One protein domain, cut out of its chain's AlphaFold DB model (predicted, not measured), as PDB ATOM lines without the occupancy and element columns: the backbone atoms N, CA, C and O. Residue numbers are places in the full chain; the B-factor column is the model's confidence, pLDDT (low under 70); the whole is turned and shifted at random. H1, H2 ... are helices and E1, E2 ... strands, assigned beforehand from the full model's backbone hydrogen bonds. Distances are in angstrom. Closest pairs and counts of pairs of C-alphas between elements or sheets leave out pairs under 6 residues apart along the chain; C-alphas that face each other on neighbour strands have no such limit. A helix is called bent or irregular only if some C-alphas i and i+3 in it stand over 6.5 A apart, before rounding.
ATOM      1  N   CYS A 477      21.759   8.244 -59.540       91.62
ATOM      2  CA  CYS A 477      22.569   7.912 -58.377       91.62
ATOM      3  C   CYS A 477      22.474   6.407 -58.096       91.62
ATOM      4  O   CYS A 477      21.380   5.840 -58.119       91.62
ATOM      5  N   VAL A 478      23.614   5.776 -57.813       93.00
ATOM      6  CA  VAL A 478      23.711   4.375 -57.368       93.00
ATOM      7  C   VAL A 478      24.519   4.351 -56.080       93.00
ATOM      8  O   VAL A 478      25.662   4.805 -56.074       93.00
ATOM      9  N   ASN A 479      23.928   3.845 -55.003       93.81
ATOM     10  CA  ASN A 479      24.569   3.641 -53.711       93.81
ATOM     11  C   ASN A 479      24.962   2.166 -53.553       93.81
ATOM     12  O   ASN A 479      24.140   1.282 -53.796       93.81
ATOM     13  N   THR A 480      26.189   1.902 -53.113       94.00
ATOM     14  CA  THR A 480      26.708   0.557 -52.840       94.00
ATOM     15  C   THR A 480      27.288   0.505 -51.430       94.00
ATOM     16  O   THR A 480      28.199   1.258 -51.086       94.00
ATOM     17  N   SER A 481      26.765  -0.398 -50.604       92.88
ATOM     18  CA  SER A 481      27.242  -0.647 -49.247       92.88
ATOM     19  C   SER A 481      28.492  -1.524 -49.250       92.88
ATOM     20  O   SER A 481      28.481  -2.643 -49.763       92.88
ATOM     21  N   ILE A 482      29.549  -1.043 -48.596       91.44
ATOM     22  CA  ILE A 482      30.702  -1.851 -48.197       91.44
ATOM     23  C   ILE A 482      30.430  -2.406 -46.798       91.44
ATOM     24  O   ILE A 482      30.204  -1.646 -45.848       91.44
ATOM     25  N   THR A 483      30.476  -3.729 -46.670       90.12
ATOM     26  CA  THR A 483      30.255  -4.464 -45.422       90.12
ATOM     27  C   THR A 483      31.456  -5.336 -45.049       90.12
ATOM     28  O   THR A 483      32.336  -5.593 -45.870       90.12
ATOM     29  N   SER A 484      31.514  -5.777 -43.792       88.44
ATOM     30  CA  SER A 484      32.519  -6.711 -43.270       88.44
ATOM     31  C   SER A 484      31.934  -7.517 -42.111       88.44
ATOM     32  O   SER A 484      31.034  -7.056 -41.404       88.44
ATOM     33  N   LYS A 485      32.447  -8.733 -41.912       82.75
ATOM     34  CA  LYS A 485      32.108  -9.611 -40.783       82.75
ATOM     35  C   LYS A 485      33.127  -9.497 -39.644       82.75
ATOM     36  O   LYS A 485      32.817  -9.874 -38.516       82.75
ATOM     37  N   GLN A 486      34.319  -8.974 -39.925       78.81
ATOM     38  CA  GLN A 486      35.377  -8.730 -38.947       78.81
ATOM     39  C   GLN A 486      35.279  -7.296 -38.410       78.81
ATOM     40  O   GLN A 486      35.385  -6.333 -39.161       78.81
ATOM     41  N   ILE A 487      35.070  -7.146 -37.100       76.75
ATOM     42  CA  ILE A 487      34.911  -5.850 -36.423       76.75
ATOM     43  C   ILE A 487      35.743  -5.873 -35.128       76.75
ATOM     44  O   ILE A 487      35.679  -6.874 -34.409       76.75
ATOM     45  N   PRO A 488      36.488  -4.804 -34.784       76.56
ATOM     46  CA  PRO A 488      36.656  -3.558 -35.535       76.56
ATOM     47  C   PRO A 488      37.777  -3.624 -36.587       76.56
ATOM     48  O   PRO A 488      38.816  -4.245 -36.364       76.56
ATOM     49  N   LEU A 489      37.607  -2.909 -37.705       82.94
ATOM     50  CA  LEU A 489      38.679  -2.624 -38.669       82.94
ATOM     51  C   LEU A 489      39.232  -1.209 -38.457       82.94
ATOM     52  O   LEU A 489      38.596  -0.376 -37.817       82.94
ATOM     53  N   SER A 490      40.403  -0.924 -39.035       82.75
ATOM     54  CA  SER A 490      41.014   0.413 -39.079       82.75
ATOM     55  C   SER A 490      41.441   0.742 -40.510       82.75
ATOM     56  O   SER A 490      42.363   0.120 -41.036       82.75
ATOM     57  N   ILE A 491      40.805   1.739 -41.130       83.81
ATOM     58  CA  ILE A 491      41.021   2.123 -42.534       83.81
ATOM     59  C   ILE A 491      41.626   3.542 -42.604       83.81
ATOM     60  O   ILE A 491      41.026   4.490 -42.092       83.81
ATOM     61  N   PRO A 492      42.815   3.740 -43.211       83.25
ATOM     62  CA  PRO A 492      43.424   5.067 -43.359       83.25
ATOM     63  C   PRO A 492      42.585   6.037 -44.211       83.25
ATOM     64  O   PRO A 492      42.355   5.787 -45.395       83.25
ATOM     65  N   ASN A 493      42.213   7.203 -43.662       82.19
ATOM     66  CA  ASN A 493      41.325   8.176 -44.329       82.19
ATOM     67  C   ASN A 493      41.859   8.661 -45.702       82.19
ATOM     68  O   ASN A 493      41.096   8.929 -46.630       82.19
ATOM     69  N   ARG A 494      43.189   8.667 -45.893       82.56
ATOM     70  CA  ARG A 494      43.848   8.949 -47.188       82.56
ATOM     71  C   ARG A 494      43.301   8.124 -48.368       82.56
ATOM     72  O   ARG A 494      43.337   8.602 -49.502       82.56
ATOM     73  N   ILE A 495      42.797   6.915 -48.111       86.25
ATOM     74  CA  ILE A 495      42.208   6.030 -49.125       86.25
ATOM     75  C   ILE A 495      40.847   6.575 -49.570       86.25
ATOM     76  O   ILE A 495      40.630   6.765 -50.765       86.25
ATOM     77  N   LEU A 496      39.970   6.905 -48.616       85.19
ATOM     78  CA  LEU A 496      38.618   7.420 -48.868       85.19
ATOM     79  C   LEU A 496      38.665   8.762 -49.616       85.19
ATOM     80  O   LEU A 496      38.006   8.935 -50.641       85.19
ATOM     81  N   ILE A 497      39.544   9.669 -49.173       82.75
ATOM     82  CA  ILE A 497      39.805  10.960 -49.832       82.75
ATOM     83  C   ILE A 497      40.277  10.767 -51.284       82.75
ATOM     84  O   ILE A 497      39.941  11.564 -52.160       82.75
ATOM     85  N   THR A 498      41.046   9.710 -51.566       84.00
ATOM     86  CA  THR A 498      41.527   9.433 -52.928       84.00
ATOM     87  C   THR A 498      40.455   8.764 -53.795       84.00
ATOM     88  O   THR A 498      40.355   9.097 -54.975       84.00
ATOM     89  N   ALA A 499      39.605   7.908 -53.218       83.38
ATOM     90  CA  ALA A 499      38.463   7.294 -53.897       83.38
ATOM     91  C   ALA A 499      37.411   8.334 -54.341       83.38
ATOM     92  O   ALA A 499      36.954   8.304 -55.482       83.38
ATOM     93  N   ALA A 500      37.085   9.307 -53.484       84.19
ATOM     94  CA  ALA A 500      36.109  10.368 -53.777       84.19
ATOM     95  C   ALA A 500      36.639  11.496 -54.700       84.19
ATOM     96  O   ALA A 500      35.897  12.392 -55.106       84.19
ATOM     97  N   LYS A 501      37.930  11.473 -55.063       81.06
ATOM     98  CA  LYS A 501      38.647  12.583 -55.727       81.06
ATOM     99  C   LYS A 501      38.135  12.957 -57.129       81.06
ATOM    100  O   LYS A 501      38.528  13.988 -57.673       81.06
ATOM    101  N   ASN A 502      37.299  12.125 -57.749       76.81
ATOM    102  CA  ASN A 502      36.770  12.347 -59.099       76.81
ATOM    103  C   ASN A 502      35.557  13.302 -59.156       76.81
ATOM    104  O   ASN A 502      35.095  13.602 -60.258       76.81
ATOM    105  N   ASN A 503      35.031  13.758 -58.010       78.31
ATOM    106  CA  ASN A 503      33.780  14.527 -57.880       78.31
ATOM    107  C   ASN A 503      32.537  13.840 -58.498       78.31
ATOM    108  O   ASN A 503      31.524  14.495 -58.737       78.31
ATOM    109  N   LYS A 504      32.606  12.528 -58.755       85.81
ATOM    110  CA  LYS A 504      31.488  11.668 -59.179       85.81
ATOM    111  C   LYS A 504      31.163  10.574 -58.161       85.81
ATOM    112  O   LYS A 504      30.290   9.753 -58.416       85.81
ATOM    113  N   VAL A 505      31.852  10.558 -57.025       91.56
ATOM    114  CA  VAL A 505      31.627   9.627 -55.919       91.56
ATOM    115  C   VAL A 505      31.564  10.435 -54.628       91.56
ATOM    116  O   VAL A 505      32.455  11.245 -54.369       91.56
ATOM    117  N   LYS A 506      30.541  10.200 -53.804       91.62
ATOM    118  CA  LYS A 506      30.511  10.621 -52.398       91.62
ATOM    119  C   LYS A 506      30.476   9.370 -51.528       91.62
ATOM    120  O   LYS A 506      29.706   8.454 -51.780       91.62
ATOM    121  N   ILE A 507      31.334   9.333 -50.516       91.69
ATOM    122  CA  ILE A 507      31.357   8.270 -49.513       91.69
ATOM    123  C   ILE A 507      30.629   8.801 -48.283       91.69
ATOM    124  O   ILE A 507      31.016   9.837 -47.730       91.69
ATOM    125  N   PHE A 508      29.578   8.098 -47.877       91.56
ATOM    126  CA  PHE A 508      28.898   8.295 -46.608       91.56
ATOM    127  C   PHE A 508      29.370   7.241 -45.609       91.56
ATOM    128  O   PHE A 508      29.698   6.106 -45.960       91.56
ATOM    129  N   HIS A 509      29.450   7.654 -44.352       90.62
ATOM    130  CA  HIS A 509      29.993   6.865 -43.251       90.62
ATOM    131  C   HIS A 509      28.855   6.385 -42.377       90.62
ATOM    132  O   HIS A 509      27.991   7.189 -42.042       90.62
ATOM    133  N   ASN A 510      28.882   5.109 -42.008       87.62
ATOM    134  CA  ASN A 510      27.967   4.550 -41.027       87.62
ATOM    135  C   ASN A 510      28.650   4.549 -39.640       87.62
ATOM    136  O   ASN A 510      29.331   5.517 -39.300       87.62
ATOM    137  N   GLN A 511      28.511   3.483 -38.846       85.31
ATOM    138  CA  GLN A 511      29.101   3.359 -37.504       85.31
ATOM    139  C   GLN A 511      30.648   3.337 -37.522       85.31
ATOM    140  O   GLN A 511      31.283   2.277 -37.489       85.31
ATOM    141  N   THR A 512      31.266   4.519 -37.589       85.94
ATOM    142  CA  THR A 512      32.719   4.707 -37.710       85.94
ATOM    143  C   THR A 512      33.231   5.865 -36.854       85.94
ATOM    144  O   THR A 512      32.630   6.937 -36.854       85.94
ATOM    145  N   ASP A 513      34.386   5.680 -36.216       81.12
ATOM    146  CA  ASP A 513      35.025   6.607 -35.271       81.12
ATOM    147  C   ASP A 513      36.437   7.016 -35.722       81.12
ATOM    148  O   ASP A 513      37.088   6.318 -36.501       81.12
ATOM    149  N   VAL A 514      36.951   8.144 -35.217       74.00
ATOM    150  CA  VAL A 514      38.337   8.585 -35.474       74.00
ATOM    151  C   VAL A 514      39.281   7.983 -34.431       74.00
ATOM    152  O   VAL A 514      39.104   8.198 -33.231       74.00
ATOM    153  N   PHE A 515      40.318   7.266 -34.867       61.44
ATOM    154  CA  PHE A 515      41.225   6.585 -33.943       61.44
ATOM    155  C   PHE A 515      42.216   7.556 -33.278       61.44
ATOM    156  O   PHE A 515      43.120   8.094 -33.918       61.44
ATOM    157  N   ALA A 516      42.067   7.764 -31.967       49.09
ATOM    158  CA  ALA A 516      42.831   8.757 -31.201       49.09
ATOM    159  C   ALA A 516      44.176   8.253 -30.620       49.09
ATOM    160  O   ALA A 516      44.839   8.997 -29.898       49.09
ATOM    161  N   GLY A 517      44.577   7.000 -30.880       41.56
ATOM    162  CA  GLY A 517      45.609   6.301 -30.095       41.56
ATOM    163  C   GLY A 517      46.649   5.510 -30.893       41.56
ATOM    164  O   GLY A 517      46.941   4.372 -30.532       41.56
ATOM    165  N   GLY A 518      47.212   6.064 -31.975       40.16
ATOM    166  CA  GLY A 518      48.191   5.351 -32.808       40.16
ATOM    167  C   GLY A 518      49.109   6.242 -33.650       40.16
ATOM    168  O   GLY A 518      48.898   7.446 -33.765       40.16
ATOM    169  N   VAL A 519      50.146   5.632 -34.237       39.53
ATOM    170  CA  VAL A 519      51.233   6.326 -34.964       39.53
ATOM    171  C   VAL A 519      50.779   6.928 -36.306       39.53
ATOM    172  O   VAL A 519      51.362   7.910 -36.759       39.53
ATOM    173  N   GLU A 520      49.721   6.397 -36.930       44.75
ATOM    174  CA  GLU A 520      49.063   7.034 -38.081       44.75
ATOM    175  C   GLU A 520      47.903   7.924 -37.613       44.75
ATOM    176  O   GLU A 520      46.777   7.464 -37.423       44.75
ATOM    177  N   THR A 521      48.161   9.223 -37.453       47.44
ATOM    178  CA  THR A 521      47.110  10.209 -37.163       47.44
ATOM    179  C   THR A 521      46.111  10.278 -38.321       47.44
ATOM    180  O   THR A 521      46.463  10.756 -39.402       47.44
ATOM    181  N   GLY A 522      44.868   9.836 -38.100       62.34
ATOM    182  CA  GLY A 522      43.800   9.880 -39.107       62.34
ATOM    183  C   GLY A 522      43.441   8.539 -39.762       62.34
ATOM    184  O   GLY A 522      42.991   8.533 -40.912       62.34
ATOM    185  N   SER A 523      43.612   7.407 -39.071       73.94
ATOM    186  CA  SER A 523      42.840   6.199 -39.392       73.94
ATOM    187  C   SER A 523      41.426   6.261 -38.796       73.94
ATOM    188  O   SER A 523      41.172   6.944 -37.799       73.94
ATOM    189  N   ILE A 524      40.494   5.571 -39.451       82.06
ATOM    190  CA  ILE A 524      39.078   5.502 -39.082       82.06
ATOM    191  C   ILE A 524      38.772   4.071 -38.649       82.06
ATOM    192  O   ILE A 524      39.011   3.134 -39.411       82.06
ATOM    193  N   THR A 525      38.266   3.909 -37.430       83.81
ATOM    194  CA  THR A 525      37.854   2.616 -36.871       83.81
ATOM    195  C   THR A 525      36.382   2.338 -37.135       83.81
ATOM    196  O   THR A 525      35.563   3.254 -37.104       83.81
ATOM    197  N   THR A 526      36.033   1.081 -37.399       82.19
ATOM    198  CA  THR A 526      34.684   0.676 -37.823       82.19
ATOM    199  C   THR A 526      34.024  -0.191 -36.754       82.19
ATOM    200  O   THR A 526      34.617  -1.183 -36.339       82.19
ATOM    201  N   ASN A 527      32.802   0.143 -36.338       79.62
ATOM    202  CA  ASN A 527      32.092  -0.549 -35.251       79.62
ATOM    203  C   ASN A 527      30.825  -1.301 -35.713       79.62
ATOM    204  O   ASN A 527      30.328  -2.151 -34.977       79.62
ATOM    205  N   GLY A 528      30.333  -1.037 -36.929       80.31
ATOM    206  CA  GLY A 528      29.173  -1.708 -37.534       80.31
ATOM    207  C   GLY A 528      29.536  -2.604 -38.724       80.31
ATOM    208  O   GLY A 528      30.570  -2.413 -39.364       80.31
ATOM    209  N   GLN A 529      28.667  -3.576 -39.040       83.94
ATOM    210  CA  GLN A 529      28.859  -4.509 -40.168       83.94
ATOM    211  C   GLN A 529      28.758  -3.818 -41.534       83.94
ATOM    212  O   GLN A 529      29.505  -4.163 -42.446       83.94
ATOM    213  N   ARG A 530      27.868  -2.828 -41.678       86.75
ATOM    214  CA  ARG A 530      27.872  -1.871 -42.793       86.75
ATOM    215  C   ARG A 530      28.796  -0.718 -42.406       86.75
ATOM    216  O   ARG A 530      28.591  -0.095 -41.367       86.75
ATOM    217  N   ILE A 531      29.812  -0.455 -43.225       88.25
ATOM    218  CA  ILE A 531      30.894   0.489 -42.906       88.25
ATOM    219  C   ILE A 531      30.703   1.803 -43.666       88.25
ATOM    220  O   ILE A 531      30.631   2.876 -43.060       88.25
ATOM    221  N   PHE A 532      30.610   1.713 -44.993       90.75
ATOM    222  CA  PHE A 532      30.488   2.860 -45.889       90.75
ATOM    223  C   PHE A 532      29.376   2.625 -46.902       90.75
ATOM    224  O   PHE A 532      29.237   1.517 -47.415       90.75
ATOM    225  N   ASN A 533      28.661   3.692 -47.244       92.50
ATOM    226  CA  ASN A 533      27.734   3.730 -48.367       92.50
ATOM    227  C   ASN A 533      28.340   4.633 -49.450       92.50
ATOM    228  O   ASN A 533      28.536   5.833 -49.251       92.50
ATOM    229  N   VAL A 534      28.744   4.018 -50.560       93.56
ATOM    230  CA  VAL A 534      29.465   4.658 -51.663       93.56
ATOM    231  C   VAL A 534      28.460   5.028 -52.745       93.56
ATOM    232  O   VAL A 534      27.905   4.162 -53.412       93.56
ATOM    233  N   LEU A 535      28.223   6.325 -52.920       93.38
ATOM    234  CA  LEU A 535      27.269   6.863 -53.881       93.38
ATOM    235  C   LEU A 535      27.989   7.356 -55.141       93.38
ATOM    236  O   LEU A 535      28.716   8.351 -55.098       93.38
ATOM    237  N   GLY A 536      27.759   6.684 -56.268       92.56
ATOM    238  CA  GLY A 536      28.191   7.104 -57.600       92.56
ATOM    239  C   GLY A 536      27.148   7.975 -58.310       92.56
ATOM    240  O   GLY A 536      25.959   7.653 -58.316       92.56
ATOM    241  N   TYR A 537      27.605   9.051 -58.952       90.50
ATOM    242  CA  TYR A 537      26.807   9.969 -59.774       90.50
ATOM    243  C   TYR A 537      27.044   9.729 -61.272       90.50
ATOM    244  O   TYR A 537      28.191   9.612 -61.716       90.50
ATOM    245  N   GLY A 538      25.978   9.748 -62.077       88.06
ATOM    246  CA  GLY A 538      26.066   9.563 -63.528       88.06
ATOM    247  C   GLY A 538      24.974  10.273 -64.328       88.06
ATOM    248  O   GLY A 538      23.888  10.559 -63.833       88.06
ATOM    249  N   SER A 539      25.264  10.537 -65.602       85.31
ATOM    250  CA  SER A 539      24.284  10.968 -66.614       85.31
ATOM    251  C   SER A 539      23.403   9.814 -67.113       85.31
ATOM    252  O   SER A 539      22.317  10.038 -67.650       85.31
ATOM    253  N   THR A 540      23.850   8.575 -66.886       87.75
ATOM    254  CA  THR A 540      23.089   7.331 -67.044       87.75
ATOM    255  C   THR A 540      23.244   6.472 -65.789       87.75
ATOM    256  O   THR A 540      24.229   6.603 -65.055       87.75
ATOM    257  N   LEU A 541      22.302   5.554 -65.562       88.62
ATOM    258  CA  LEU A 541      22.355   4.616 -64.437       88.62
ATOM    259  C   LEU A 541      23.622   3.735 -64.472       88.62
ATOM    260  O   LEU A 541      24.258   3.520 -63.444       88.62
ATOM    261  N   GLN A 542      24.051   3.315 -65.668       89.94
ATOM    262  CA  GLN A 542      25.289   2.553 -65.859       89.94
ATOM    263  C   GLN A 542      26.549   3.379 -65.543       89.94
ATOM    264  O   GLN A 542      27.506   2.844 -64.988       89.94
ATOM    265  N   GLU A 543      26.574   4.681 -65.853       90.69
ATOM    266  CA  GLU A 543      27.694   5.544 -65.453       90.69
ATOM    267  C   GLU A 543      27.787   5.641 -63.923       90.69
ATOM    268  O   GLU A 543      28.874   5.470 -63.371       90.69
ATOM    269  N   ALA A 544      26.654   5.853 -63.245       91.94
ATOM    270  CA  ALA A 544      26.576   5.931 -61.786       91.94
ATOM    271  C   ALA A 544      27.048   4.629 -61.107       91.94
ATOM    272  O   ALA A 544      27.906   4.678 -60.223       91.94
ATOM    273  N   GLN A 545      26.566   3.472 -61.584       93.44
ATOM    274  CA  GLN A 545      26.991   2.141 -61.130       93.44
ATOM    275  C   GLN A 545      28.516   1.978 -61.238       93.44
ATOM    276  O   GLN A 545      29.180   1.668 -60.250       93.44
ATOM    277  N   ILE A 546      29.096   2.271 -62.409       91.94
ATOM    278  CA  ILE A 546      30.543   2.146 -62.645       91.94
ATOM    279  C   ILE A 546      31.351   3.067 -61.717       91.94
ATOM    280  O   ILE A 546      32.402   2.656 -61.228       91.94
ATOM    281  N   GLN A 547      30.896   4.298 -61.445       92.81
ATOM    282  CA  GLN A 547      31.606   5.185 -60.512       92.81
ATOM    283  C   GLN A 547      31.586   4.657 -59.070       92.81
ATOM    284  O   GLN A 547      32.619   4.723 -58.403       92.81
ATOM    285  N   SER A 548      30.460   4.099 -58.610       94.19
ATOM    286  CA  SER A 548      30.365   3.478 -57.282       94.19
ATOM    287  C   SER A 548      31.293   2.262 -57.151       94.19
ATOM    288  O   SER A 548      32.139   2.202 -56.254       94.19
ATOM    289  N   VAL A 549      31.197   1.318 -58.094       92.94
ATOM    290  CA  VAL A 549      31.945   0.050 -58.057       92.94
ATOM    291  C   VAL A 549      33.455   0.283 -58.119       92.94
ATOM    292  O   VAL A 549      34.182  -0.285 -57.307       92.94
ATOM    293  N   LEU A 550      33.939   1.180 -58.988       91.75
ATOM    294  CA  LEU A 550      35.370   1.510 -59.067       91.75
ATOM    295  C   LEU A 550      35.916   2.121 -57.764       91.75
ATOM    296  O   LEU A 550      37.073   1.885 -57.413       91.75
ATOM    297  N   ALA A 551      35.105   2.889 -57.030       91.56
ATOM    298  CA  ALA A 551      35.495   3.401 -55.720       91.56
ATOM    299  C   ALA A 551      35.508   2.293 -54.653       91.56
ATOM    300  O   ALA A 551      36.444   2.242 -53.855       91.56
ATOM    301  N   CYS A 552      34.540   1.370 -54.671       91.88
ATOM    302  CA  CYS A 552      34.521   0.205 -53.781       91.88
ATOM    303  C   CYS A 552      35.730  -0.722 -54.013       91.88
ATOM    304  O   CYS A 552      36.417  -1.098 -53.060       91.88
ATOM    305  N   GLU A 553      36.053  -1.022 -55.276       91.25
ATOM    306  CA  GLU A 553      37.250  -1.776 -55.664       91.25
ATOM    307  C   GLU A 553      38.535  -1.084 -55.199       91.25
ATOM    308  O   GLU A 553      39.398  -1.728 -54.600       91.25
ATOM    309  N   TYR A 554      38.656   0.230 -55.420       91.19
ATOM    310  CA  TYR A 554      39.821   1.002 -54.984       91.19
ATOM    311  C   TYR A 554      39.987   0.977 -53.458       91.19
ATOM    312  O   TYR A 554      41.096   0.756 -52.967       91.19
ATOM    313  N   ILE A 555      38.899   1.151 -52.698       90.00
ATOM    314  CA  ILE A 555      38.923   1.073 -51.230       90.00
ATOM    315  C   ILE A 555      39.385  -0.318 -50.784       90.00
ATOM    316  O   ILE A 555      40.308  -0.403 -49.975       90.00
ATOM    317  N   LYS A 556      38.829  -1.400 -51.349       89.44
ATOM    318  CA  LYS A 556      39.236  -2.773 -51.004       89.44
ATOM    319  C   LYS A 556      40.715  -3.033 -51.310       89.44
ATOM    320  O   LYS A 556      41.446  -3.507 -50.439       89.44
ATOM    321  N   GLN A 557      41.171  -2.677 -52.513       87.75
ATOM    322  CA  GLN A 557      42.557  -2.885 -52.949       87.75
ATOM    323  C   GLN A 557      43.570  -2.093 -52.109       87.75
ATOM    324  O   GLN A 557      44.634  -2.613 -51.792       87.75
ATOM    325  N   GLN A 558      43.267  -0.839 -51.754       86.25
ATOM    326  CA  GLN A 558      44.203   0.017 -51.013       86.25
ATOM    327  C   GLN A 558      44.133  -0.164 -49.492       86.25
ATOM    328  O   GLN A 558      45.112   0.132 -48.809       86.25
ATOM    329  N   ALA A 559      43.008  -0.641 -48.948       81.06
ATOM    330  CA  ALA A 559      42.917  -1.020 -47.539       81.06
ATOM    331  C   ALA A 559      43.658  -2.334 -47.246       81.06
ATOM    332  O   ALA A 559      44.117  -2.523 -46.124       81.06
ATOM    333  N   ASN A 560      43.798  -3.217 -48.249       80.75
ATOM    334  CA  ASN A 560      44.397  -4.550 -48.113       80.75
ATOM    335  C   ASN A 560      43.672  -5.394 -47.035       80.75
ATOM    336  O   ASN A 560      44.295  -6.010 -46.170       80.75
ATOM    337  N   ILE A 561      42.334  -5.383 -47.084       80.06
ATOM    338  CA  ILE A 561      41.443  -6.152 -46.203       80.06
ATOM    339  C   ILE A 561      40.528  -7.010 -47.084       80.06
ATOM    340  O   ILE A 561      39.603  -6.502 -47.722       80.06
ATOM    341  N   ASP A 562      40.774  -8.320 -47.114       76.12
ATOM    342  CA  ASP A 562      40.038  -9.251 -47.981       76.12
ATOM    343  C   ASP A 562      38.567  -9.438 -47.571       76.12
ATOM    344  O   ASP A 562      37.725  -9.712 -48.428       76.12
ATOM    345  N   ASP A 563      38.247  -9.226 -46.289       84.00
ATOM    346  CA  ASP A 563      36.908  -9.389 -45.694       84.00
ATOM    347  C   ASP A 563      35.884  -8.328 -46.143       84.00
ATOM    348  O   ASP A 563      34.687  -8.507 -45.942       84.00
ATOM    349  N   LEU A 564      36.327  -7.235 -46.781       87.00
ATOM    350  CA  LEU A 564      35.431  -6.193 -47.292       87.00
ATOM    351  C   LEU A 564      34.574  -6.739 -48.449       87.00
ATOM    352  O   LEU A 564      35.097  -7.032 -49.527       87.00
ATOM    353  N   SER A 565      33.263  -6.849 -48.252       88.12
ATOM    354  CA  SER A 565      32.293  -7.292 -49.261       88.12
ATOM    355  C   SER A 565      31.411  -6.146 -49.755       88.12
ATOM    356  O   SER A 565      30.999  -5.287 -48.983       88.12
ATOM    357  N   PHE A 566      31.116  -6.146 -51.052       91.88
ATOM    358  CA  PHE A 566      30.150  -5.261 -51.706       91.88
ATOM    359  C   PHE A 566      29.630  -5.946 -52.979       91.88
ATOM    360  O   PHE A 566      30.275  -6.860 -53.497       91.88
ATOM    361  N   LYS A 567      28.481  -5.494 -53.484       90.56
ATOM    362  CA  LYS A 567      27.807  -6.039 -54.673       90.56
ATOM    363  C   LYS A 567      28.026  -5.112 -55.872       90.56
ATOM    364  O   LYS A 567      27.910  -3.896 -55.731       90.56
ATOM    365  N   SER A 568      28.403  -5.652 -57.033       88.06
ATOM    366  CA  SER A 568      28.811  -4.855 -58.207       88.06
ATOM    367  C   SER A 568      27.698  -4.647 -59.239       88.06
ATOM    368  O   SER A 568      27.789  -3.754 -60.079       88.06
ATOM    369  N   ASP A 569      26.633  -5.436 -59.153       87.50
ATOM    370  CA  ASP A 569      25.504  -5.494 -60.080       87.50
ATOM    371  C   ASP A 569      24.291  -4.643 -59.654       87.50
ATOM    372  O   ASP A 569      23.265  -4.675 -60.336       87.50
ATOM    373  N   ILE A 570      24.400  -3.821 -58.600       88.94
ATOM    374  CA  ILE A 570      23.326  -2.926 -58.119       88.94
ATOM    375  C   ILE A 570      22.722  -2.115 -59.281       88.94
ATOM    376  O   ILE A 570      23.426  -1.361 -59.956       88.94
ATOM    377  N   GLY A 571      21.416  -2.275 -59.518       84.75
ATOM    378  CA  GLY A 571      20.674  -1.604 -60.594       84.75
ATOM    379  C   GLY A 571      20.802  -2.222 -61.993       84.75
ATOM    380  O   GLY A 571      20.324  -1.627 -62.960       84.75
ATOM    381  N   SER A 572      21.411  -3.405 -62.140       84.69
ATOM    382  CA  SER A 572      21.611  -4.035 -63.457       84.69
ATOM    383  C   SER A 572      20.304  -4.374 -64.176       84.69
ATOM    384  O   SER A 572      20.235  -4.173 -65.388       84.69
ATOM    385  N   HIS A 573      19.251  -4.778 -63.454       78.94
ATOM    386  CA  HIS A 573      17.928  -5.033 -64.039       78.94
ATOM    387  C   HIS A 573      17.346  -3.780 -64.716       78.94
ATOM    388  O   HIS A 573      16.946  -3.846 -65.876       78.94
ATOM    389  N   ALA A 574      17.397  -2.602 -64.081       81.88
ATOM    390  CA  ALA A 574      16.990  -1.359 -64.741       81.88
ATOM    391  C   ALA A 574      17.939  -0.934 -65.873       81.88
ATOM    392  O   ALA A 574      17.486  -0.349 -66.854       81.88
ATOM    393  N   ILE A 575      19.242  -1.234 -65.794       84.56
ATOM    394  CA  ILE A 575      20.178  -1.001 -66.911       84.56
ATOM    395  C   ILE A 575      19.826  -1.888 -68.121       84.56
ATOM    396  O   ILE A 575      19.980  -1.450 -69.260       84.56
TER     397      ILE A 575
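What this domain is: This is residues 477 to 575 of the 1276 residues of the protein "Hypothetical protein" of Rotaria magnacalcarata (UniProt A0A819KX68). A three-stranded sheet, E1 E6 E3, has the long helix H2 packed across one face, with the shorter helix H1 beside H2 on that same face; a smaller three-stranded sheet, E2 E5 E4, turns off at one end. The loop of residues 515 to 522, beyond the small sheet, and the short helix H3 lie toward the two ends of the longest axis. The printed part has 99 residues, with six named strands and three named helices in the order E1 E2 H1 E3 E4 E5 E6 H2 H3; the class is mixed, and both sheets are antiparallel. The whole is compact, with a radius of gyration of the C-alphas of 13.5 A, yet elongated, spanning 45 by 26 by 20 A.

How they stand to each other: Start with inner strand E6, residues 530 to 538, between edge strands E1, residues 477 to 483, and E3, residues 505 to 509. E1 and E6 are antiparallel at 158 degrees, with N 480 and O 534 within hydrogen-bond range at 2.9 A. E6 and E3 are antiparallel at 159 degrees, with N 508 and O 533 at 2.8 A. H2, residues 541 to 559, is on this sheet at a height of 8.1 A, over E1 and E6; it runs only just slantwise to the strands, at 30.3 degrees to E6 on the local plane. Its closest C-alphas to E6 are those of Ala 544 and Gly 538, 4.1 A apart. H1, residues 493 to 502, lies on the same face, making two layers, helices on one face of a sheet. H1 touches H2, which touches it with residues 551 to 559 alone, at a shallow tilt of 26 degrees, opposite ways; the closest C-alphas, of Ala 499 and Ala 551, are 5.2 A apart. E3 runs on into E4, residues 512 to 514, across a break of 2 residues, at 87 degrees. E4 and E5, residues 523 to 526, form a hairpin, with N 513 and O 525 at 2.8 A. E2, residues 489 to 492, is antiparallel to E5, with N 491 and O 524 at 2.8 A. H3, residues 572 to 575, only just touches H2, with 3 pairs of C-alphas within 8 A; the closest are those of Ile 575 and Gln 542, 6.3 A apart. Every O i to N i+4 pair is within hydrogen-bond range in H2, 4 of 6 are in H1, and H3 is too short for such a pair.

Where its parts are: Find C-alpha 530 at (27.872, -1.871, -42.793); from there E6 runs 23.7 A to C-alpha 538. H2 runs 27.2 A from C-alpha 541 at (22.355, 4.616, -64.437), and E1 runs 19.5 A from C-alpha 477. H1 covers 16.0 A and is irregular, C-alphas 499 and 502 being 7.4 A apart. H3 ends at C-alpha 575, at (20.178, -1.001, -66.911).

The domain as a whole: Look for the two C-alphas farthest apart at Val 519 and Ala 574, 46.0 A. The printed part has no cut, and the link from H2 to H3, 12 residues, is long. The model's mean pLDDT over the printed part is 83.5; residues 515 to 522 are under 70.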